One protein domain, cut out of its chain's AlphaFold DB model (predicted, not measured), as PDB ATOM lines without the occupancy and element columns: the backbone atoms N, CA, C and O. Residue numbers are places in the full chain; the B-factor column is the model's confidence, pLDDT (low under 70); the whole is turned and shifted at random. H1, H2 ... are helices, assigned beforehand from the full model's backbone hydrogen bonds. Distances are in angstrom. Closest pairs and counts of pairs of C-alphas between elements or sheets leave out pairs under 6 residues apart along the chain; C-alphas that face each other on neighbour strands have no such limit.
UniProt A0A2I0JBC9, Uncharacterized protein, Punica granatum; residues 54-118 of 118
ATOM      1  N   ARG A  54      43.405 157.246  52.279       60.12
ATOM      2  CA  ARG A  54      44.090 158.528  52.246       60.12
ATOM      3  C   ARG A  54      45.466 158.318  52.864       60.12
ATOM      4  O   ARG A  54      45.555 157.841  53.993       60.12
ATOM      5  N   GLU A  55      46.518 158.700  52.149       62.78
ATOM      6  CA  GLU A  55      47.776 159.081  52.792       62.78
ATOM      7  C   GLU A  55      47.479 160.342  53.622       62.78
ATOM      8  O   GLU A  55      47.669 161.472  53.176       62.78
ATOM      9  N   GLU A  56      46.859 160.169  54.792       66.88
ATOM     10  CA  GLU A  56      46.593 161.270  55.711       66.88
ATOM     11  C   GLU A  56      47.904 161.646  56.368       66.88
ATOM     12  O   GLU A  56      48.428 160.843  57.123       66.88
ATOM     13  N   GLU A  57      48.425 162.843  56.088       71.94
ATOM     14  CA  GLU A  57      49.558 163.456  56.800       71.94
ATOM     15  C   GLU A  57      49.568 163.053  58.287       71.94
ATOM     16  O   GLU A  57      48.516 163.123  58.939       71.94
ATOM     17  N   PRO A  58      50.722 162.622  58.829       71.56
ATOM     18  CA  PRO A  58      50.782 162.082  60.178       71.56
ATOM     19  C   PRO A  58      50.159 163.082  61.155       71.56
ATOM     20  O   PRO A  58      50.559 164.246  61.213       71.56
ATOM     21  N   GLN A  59      49.166 162.628  61.931       78.81
ATOM     22  CA  GLN A  59      48.365 163.507  62.801       78.81
ATOM     23  C   GLN A  59      49.215 164.312  63.793       78.81
ATOM     24  O   GLN A  59      48.800 165.375  64.258       78.81
ATOM     25  N   VAL A  60      50.400 163.798  64.129       83.06
ATOM     26  CA  VAL A  60      51.391 164.467  64.965       83.06
ATOM     27  C   VAL A  60      52.769 164.407  64.299       83.06
ATOM     28  O   VAL A  60      53.169 163.347  63.821       83.06
ATOM     29  N   PRO A  61      53.544 165.508  64.302       84.19
ATOM     30  CA  PRO A  61      54.857 165.544  63.654       84.19
ATOM     31  C   PRO A  61      55.929 164.754  64.420       84.19
ATOM     32  O   PRO A  61      56.931 164.344  63.839       84.19
ATOM     33  N   CYS A  62      55.758 164.571  65.736       87.75
ATOM     34  CA  CYS A  62      56.620 163.743  66.579       87.75
ATOM     35  C   CYS A  62      55.940 163.423  67.919       87.75
ATOM     36  O   CYS A  62      54.982 164.090  68.316       87.75
ATOM     37  N   TYR A  63      56.476 162.441  68.643       87.88
ATOM     38  CA  TYR A  63      56.096 162.137  70.019       87.88
ATOM     39  C   TYR A  63      57.351 161.971  70.882       87.88
ATOM     40  O   TYR A  63      58.365 161.422  70.449       87.88
ATOM     41  N   PHE A  64      57.283 162.470  72.116       92.00
ATOM     42  CA  PHE A  64      58.359 162.359  73.096       92.00
ATOM     43  C   PHE A  64      58.038 161.225  74.060       92.00
ATOM     44  O   PHE A  64      56.989 161.225  74.703       92.00
ATOM     45  N   ILE A  65      58.945 160.257  74.153       92.50
ATOM     46  CA  ILE A  65      58.776 159.081  74.999       92.50
ATOM     47  C   ILE A  65      59.568 159.285  76.291       92.50
ATOM     48  O   ILE A  65      60.772 159.531  76.259       92.50
ATOM     49  N   PHE A  66      58.893 159.116  77.424       94.94
ATOM     50  CA  PHE A  66      59.508 159.045  78.747       94.94
ATOM     51  C   PHE A  66      59.142 157.708  79.382       94.94
ATOM     52  O   PHE A  66      58.016 157.239  79.220       94.94
ATOM     53  N   GLY A  67      60.073 157.097  80.109       95.00
ATOM     54  CA  GLY A  67      59.811 155.818  80.757       95.00
ATOM     55  C   GLY A  67      61.070 155.110  81.234       95.00
ATOM     56  O   GLY A  67      62.105 155.733  81.473       95.00
ATOM     57  N   ASP A  68      60.937 153.797  81.372       94.44
ATOM     58  CA  ASP A  68      61.973 152.866  81.806       94.44
ATOM     59  C   ASP A  68      62.375 151.917  80.659       94.44
ATOM     60  O   ASP A  68      62.243 152.250  79.480       94.44
ATOM     61  N   SER A  69      62.856 150.719  80.994       94.50
ATOM     62  CA  SER A  69      63.196 149.656  80.044       94.50
ATOM     63  C   SER A  69      62.111 149.338  79.007       94.50
ATOM     64  O   SER A  69      62.450 148.944  77.896       94.50
ATOM     65  N   LEU A  70      60.824 149.523  79.328       95.06
ATOM     66  CA  LEU A  70      59.703 149.274  78.410       95.06
ATOM     67  C   LEU A  70      59.605 150.306  77.275       95.06
ATOM     68  O   LEU A  70      58.901 150.090  76.289       95.06
ATOM     69  N   ALA A  71      60.300 151.428  77.423       96.19
ATOM     70  CA  ALA A  71      60.365 152.518  76.460       96.19
ATOM     71  C   ALA A  71      61.793 152.760  75.935       96.19
ATOM     72  O   ALA A  71      61.983 153.562  75.021       96.19
ATOM     73  N   ASP A  72      62.795 152.092  76.510       95.00
ATOM     74  CA  ASP A  72      64.197 152.299  76.175       95.00
ATOM     75  C   ASP A  72      64.590 151.547  74.898       95.00
ATOM     76  O   ASP A  72      64.642 150.318  74.853       95.00
ATOM     77  N   ASN A  73      64.918 152.313  73.861       93.69
ATOM     78  CA  ASN A  73      65.370 151.815  72.568       93.69
ATOM     79  C   ASN A  73      66.897 151.647  72.460       93.69
ATOM     80  O   ASN A  73      67.395 151.410  71.362       93.69
ATOM     81  N   GLY A  74      67.636 151.784  73.563       94.75
ATOM     82  CA  GLY A  74      69.091 151.637  73.610       94.75
ATOM     83  C   GLY A  74      69.826 152.807  74.260       94.75
ATOM     84  O   GLY A  74      71.056 152.789  74.316       94.75
ATOM     85  N   ASN A  75      69.117 153.798  74.802       94.81
ATOM     86  CA  ASN A  75      69.699 154.932  75.517       94.81
ATOM     87  C   ASN A  75      70.613 154.470  76.657       94.81
ATOM     88  O   ASN A  75      71.706 155.019  76.843       94.81
ATOM     89  N   ASN A  76      70.216 153.427  77.393       95.38
ATOM     90  CA  ASN A  76      71.032 152.909  78.485       95.38
ATOM     91  C   ASN A  76      72.373 152.328  78.025       95.38
ATOM     92  O   ASN A  76      73.331 152.352  78.802       95.38
ATOM     93  N   ASN A  77      72.525 151.904  76.764       95.19
ATOM     94  CA  ASN A  77      73.802 151.398  76.252       95.19
ATOM     95  C   ASN A  77      74.906 152.467  76.228       95.19
ATOM     96  O   ASN A  77      76.080 152.117  76.345       95.19
ATOM     97  N   TYR A  78      74.541 153.749  76.262       95.31
ATOM     98  CA  TYR A  78      75.470 154.883  76.289       95.31
ATOM     99  C   TYR A  78      75.720 155.470  77.691       95.31
ATOM    100  O   TYR A  78      76.442 156.456  77.833       95.31
ATOM    101  N   ARG A  79      75.135 154.895  78.751       94.44
ATOM    102  CA  ARG A  79      75.292 155.358  80.146       94.44
ATOM    103  C   ARG A  79      76.168 154.418  80.979       94.44
ATOM    104  O   ARG A  79      76.277 153.238  80.668       94.44
ATOM    105  N   LEU A  80      76.774 154.897  82.065       96.12
ATOM    106  CA  LEU A  80      77.524 154.038  82.993       96.12
ATOM    107  C   LEU A  80      76.548 153.299  83.931       96.12
ATOM    108  O   LEU A  80      76.306 153.727  85.053       96.12
ATOM    109  N   THR A  81      75.936 152.225  83.434       92.94
ATOM    110  CA  THR A  81      74.936 151.417  84.148       92.94
ATOM    111  C   THR A  81      75.140 149.928  83.878       92.94
ATOM    112  O   THR A  81      75.688 149.555  82.840       92.94
ATOM    113  N   LEU A  82      74.678 149.085  84.804       93.94
ATOM    114  CA  LEU A  82      74.597 147.633  84.619       93.94
ATOM    115  C   LEU A  82      73.381 147.218  83.778       93.94
ATOM    116  O   LEU A  82      73.378 146.133  83.208       93.94
ATOM    117  N   ALA A  83      72.356 148.072  83.686       94.44
ATOM    118  CA  ALA A  83      71.158 147.815  82.894       94.44
ATOM    119  C   ALA A  83      71.457 148.040  81.405       94.44
ATOM    120  O   ALA A  83      71.243 149.126  80.873       94.44
ATOM    121  N   LYS A  84      72.016 147.024  80.750       95.62
ATOM    122  CA  LYS A  84      72.349 147.018  79.323       95.62
ATOM    123  C   LYS A  84      71.488 145.988  78.598       95.62
ATOM    124  O   LYS A  84      70.988 145.051  79.208       95.62
ATOM    125  N   SER A  85      71.336 146.167  77.297       95.81
ATOM    126  CA  SER A  85      70.463 145.341  76.444       95.81
ATOM    127  C   SER A  85      71.088 145.094  75.065       95.81
ATOM    128  O   SER A  85      70.415 144.738  74.102       95.81
ATOM    129  N   ASN A  86      72.401 145.296  74.950       95.19
ATOM    130  CA  ASN A  86      73.202 145.040  73.753       95.19
ATOM    131  C   ASN A  86      73.842 143.638  73.762       95.19
ATOM    132  O   ASN A  86      74.943 143.453  73.247       95.19
ATOM    133  N   TYR A  87      73.183 142.661  74.388       94.50
ATOM    134  CA  TYR A  87      73.671 141.289  74.514       94.50
ATOM    135  C   TYR A  87      72.506 140.280  74.522       94.50
ATOM    136  O   TYR A  87      71.383 140.652  74.865       94.50
ATOM    137  N   PRO A  88      72.744 139.001  74.170       92.88
ATOM    138  CA  PRO A  88      71.708 137.966  74.203       92.88
ATOM    139  C   PRO A  88      71.128 137.748  75.614       92.88
ATOM    140  O   PRO A  88      71.882 137.769  76.585       92.88
ATOM    141  N   PRO A  89      69.821 137.475  75.767       92.12
ATOM    142  CA  PRO A  89      68.883 137.062  74.718       92.12
ATOM    143  C   PRO A  89      68.212 138.217  73.957       92.12
ATOM    144  O   PRO A  89      67.445 137.947  73.040       92.12
ATOM    145  N   TYR A  90      68.492 139.476  74.305       94.88
ATOM    146  CA  TYR A  90      67.801 140.625  73.720       94.88
ATOM    147  C   TYR A  90      68.038 140.744  72.217       94.88
ATOM    148  O   TYR A  90      69.149 140.568  71.721       94.88
ATOM    149  N   GLY A  91      66.969 141.071  71.502       94.50
ATOM    150  CA  GLY A  91      66.946 141.205  70.053       94.50
ATOM    151  C   GLY A  91      67.270 139.944  69.253       94.50
ATOM    152  O   GLY A  91      67.698 140.066  68.112       94.50
ATOM    153  N   VAL A  92      67.070 138.747  69.816       94.31
ATOM    154  CA  VAL A  92      67.245 137.482  69.074       94.31
ATOM    155  C   VAL A  92      66.301 137.350  67.872       94.31
ATOM    156  O   VAL A  92      66.665 136.693  66.900       94.31
ATOM    157  N   ASP A  93      65.137 138.006  67.903       94.00
ATOM    158  CA  ASP A  93      64.180 137.983  66.790       94.00
ATOM    159  C   ASP A  93      64.465 139.087  65.748       94.00
ATOM    160  O   ASP A  93      63.878 139.089  64.664       94.00
ATOM    161  N   PHE A  94      65.407 140.006  66.019       92.31
ATOM    162  CA  PHE A  94      65.866 140.977  65.027       92.31
ATOM    163  C   PHE A  94      66.941 140.365  64.111       92.31
ATOM    164  O   PHE A  94      67.901 139.771  64.605       92.31
ATOM    165  N   PRO A  95      66.881 140.599  62.783       93.25
ATOM    166  CA  PRO A  95      67.885 140.089  61.840       93.25
ATOM    167  C   PRO A  95      69.322 140.544  62.138       93.25
ATOM    168  O   PRO A  95      70.278 139.850  61.805       93.25
ATOM    169  N   GLU A  96      69.470 141.719  62.753       93.31
ATOM    170  CA  GLU A  96      70.755 142.363  63.056       93.31
ATOM    171  C   GLU A  96      71.250 142.071  64.489       93.31
ATOM    172  O   GLU A  96      72.339 142.506  64.867       93.31
ATOM    173  N   GLY A  97      70.483 141.316  65.286       93.38
ATOM    174  CA  GLY A  97      70.801 140.984  66.675       93.38
ATOM    175  C   GLY A  97      70.366 142.050  67.699       93.38
ATOM    176  O   GLY A  97      69.410 142.792  67.461       93.38
ATOM    177  N   PRO A  98      71.030 142.131  68.874       95.12
ATOM    178  CA  PRO A  98      70.614 143.011  69.966       95.12
ATOM    179  C   PRO A  98      70.552 144.489  69.558       95.12
ATOM    180  O   PRO A  98      71.572 145.124  69.298       95.12
ATOM    181  N   THR A  99      69.349 145.071  69.575       94.31
ATOM    182  CA  THR A  99      69.121 146.470  69.164       94.31
ATOM    183  C   THR A  99      69.267 147.481  70.302       94.31
ATOM    184  O   THR A  99      69.186 148.683  70.072       94.31
ATOM    185  N   GLY A 100      69.454 147.017  71.541       94.88
ATOM    186  CA  GLY A 100      69.406 147.864  72.733       94.88
ATOM    187  C   GLY A 100      68.010 148.037  73.336       94.88
ATOM    188  O   GLY A 100      67.857 148.730  74.340       94.88
ATOM    189  N   ARG A 101      66.998 147.362  72.793       96.38
ATOM    190  CA  ARG A 101      65.688 147.229  73.439       96.38
ATOM    191  C   ARG A 101      65.720 146.111  74.477       96.38
ATOM    192  O   ARG A 101      66.329 145.071  74.243       96.38
ATOM    193  N   PHE A 102      65.018 146.283  75.597       96.50
ATOM    194  CA  PHE A 102      64.861 145.244  76.631       96.50
ATOM    195  C   PHE A 102      63.814 144.182  76.241       96.50
ATOM    196  O   PHE A 102      62.953 143.803  77.030       96.50
ATOM    197  N   THR A 103      63.858 143.722  74.994       95.06
ATOM    198  CA  THR A 103      62.930 142.752  74.400       95.06
ATOM    199  C   THR A 103      63.605 142.079  73.201       95.06
ATOM    200  O   THR A 103      64.684 142.490  72.766       95.06
ATOM    201  N   ASN A 104      62.987 141.027  72.678       95.06
ATOM    202  CA  ASN A 104      63.460 140.336  71.484       95.06
ATOM    203  C   ASN A 104      62.972 140.991  70.187       95.06
ATOM    204  O   ASN A 104      63.577 140.755  69.148       95.06
ATOM    205  N   ASP A 105      61.957 141.857  70.270       91.62
ATOM    206  CA  ASP A 105      61.320 142.517  69.124       91.62
ATOM    207  C   ASP A 105      60.996 144.001  69.436       91.62
ATOM    208  O   ASP A 105      61.626 144.634  70.282       91.62
ATOM    209  N   ARG A 106      60.056 144.614  68.720       92.94
ATOM    210  CA  ARG A 106      59.624 146.006  68.870       92.94
ATOM    211  C   ARG A 106      58.969 146.264  70.227       92.94
ATOM    212  O   ARG A 106      58.201 145.453  70.741       92.94
ATOM    213  N   LEU A 107      59.233 147.441  70.786       94.62
ATOM    214  CA  LEU A 107      58.521 147.966  71.950       94.62
ATOM    215  C   LEU A 107      57.150 148.513  71.535       94.62
ATOM    216  O   LEU A 107      56.925 148.863  70.376       94.62
ATOM    217  N   ILE A 108      56.255 148.704  72.506       94.69
ATOM    218  CA  ILE A 108      54.949 149.345  72.267       94.69
ATOM    219  C   ILE A 108      55.111 150.725  71.601       94.69
ATOM    220  O   ILE A 108      54.346 151.089  70.714       94.69
ATOM    221  N   VAL A 109      56.161 151.465  71.973       93.75
ATOM    222  CA  VAL A 109      56.469 152.800  71.439       93.75
ATOM    223  C   VAL A 109      56.958 152.769  69.991       93.75
ATOM    224  O   VAL A 109      56.751 153.738  69.260       93.75
ATOM    225  N   ASP A 110      57.556 151.658  69.550       92.94
ATOM    226  CA  ASP A 110      57.889 151.452  68.141       92.94
ATOM    227  C   ASP A 110      56.619 151.167  67.332       92.94
ATOM    228  O   ASP A 110      56.475 151.677  66.225       92.94
ATOM    229  N   ILE A 111      55.684 150.381  67.882       92.69
ATOM    230  CA  ILE A 111      54.405 150.049  67.227       92.69
ATOM    231  C   ILE A 111      53.544 151.304  67.067       92.69
ATOM    232  O   ILE A 111      53.017 151.553  65.987       92.69
ATOM    233  N   ILE A 112      53.449 152.124  68.116       90.88
ATOM    234  CA  ILE A 112      52.773 153.424  68.052       90.88
ATOM    235  C   ILE A 112      53.425 154.303  66.977       90.88
ATOM    236  O   ILE A 112      52.728 154.903  66.166       90.88
ATOM    237  N   GLY A 113      54.759 154.323  66.914       89.19
ATOM    238  CA  GLY A 113      55.491 155.033  65.868       89.19
ATOM    239  C   GLY A 113      55.165 154.576  64.457       89.19
ATOM    240  O   GLY A 113      55.018 155.408  63.572       89.19
ATOM    241  N   LEU A 114      55.034 153.264  64.249       88.12
ATOM    242  CA  LEU A 114      54.624 152.700  62.964       88.12
ATOM    243  C   LEU A 114      53.185 153.073  62.611       88.12
ATOM    244  O   LEU A 114      52.912 153.334  61.451       88.12
ATOM    245  N   PHE A 115      52.283 153.116  63.592       85.25
ATOM    246  CA  PHE A 115      50.894 153.506  63.359       85.25
ATOM    247  C   PHE A 115      50.763 154.965  62.898       85.25
ATOM    248  O   PHE A 115      49.914 155.270  62.070       85.25
ATOM    249  N   TYR A 116      51.613 155.856  63.412       82.94
ATOM    250  CA  TYR A 116      51.649 157.268  63.013       82.94
ATOM    251  C   TYR A 116      52.623 157.566  61.866       82.94
ATOM    252  O   TYR A 116      52.830 158.730  61.533       82.94
ATOM    253  N   ARG A 117      53.256 156.546  61.279       72.38
ATOM    254  CA  ARG A 117      54.151 156.695  60.132       72.38
ATOM    255  C   ARG A 117      53.373 156.328  58.872       72.38
ATOM    256  O   ARG A 117      53.104 155.150  58.664       72.38
ATOM    257  N   ASN A 118      53.039 157.340  58.075       60.38
ATOM    258  CA  ASN A 118      52.484 157.172  56.729       60.38
ATOM    259  C   ASN A 118      53.388 156.327  55.836       60.38
ATOM    260  O   ASN A 118      54.627 156.547  55.881       60.38
TER     261      ASN A 118
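AT A GLANCE: This is residues 54 to 118 of the 118 residues of an uncharacterized protein of Punica granatum (UniProt A0A2I0JBC9). There is little regular structure: the printed part runs out as a long strip with no named element, residues 54 to 74, turns in loops near the short helix H1 at the far end, and folds back to the longer helix H2, whose far end lies towards the end where the printed part begins. The printed part has 65 residues with two named helices, H1 then H2, and no named strand; the class is all helix, with 12 residues in named elements. It is loose, with a radius of gyration of the C-alphas of 13.7 A, and elongated, spanning 44 by 25 by 15 A.

HOW THE PARTS SIT: After residues 54 to 74, which hold no named element, comes H1, residues 75 to 78. A long link of 29 residues leads to H2, residues 108 to 115. H1 and H2 are apart. In H2 every O i to N i+4 pair is within hydrogen-bond range; H1 is too short for such a pair, and its one O i to N i+3 pair is within range.

IN THESE COORDINATES: H1 begins at C-alpha 75 (69.699, 154.932, 75.517) and measures 5.8 A. H2 measures 10.6 A and ends at C-alpha 115 (50.894, 153.506, 63.359).

THE WHOLE: The C-alphas farthest apart, of Arg 54 and Leu 82, are 45.8 A apart; those of Arg 54 and Asn 118 are 9.6 A apart. The printed part has no cut. Residues 54 to 56 and 118 have pLDDT under 70.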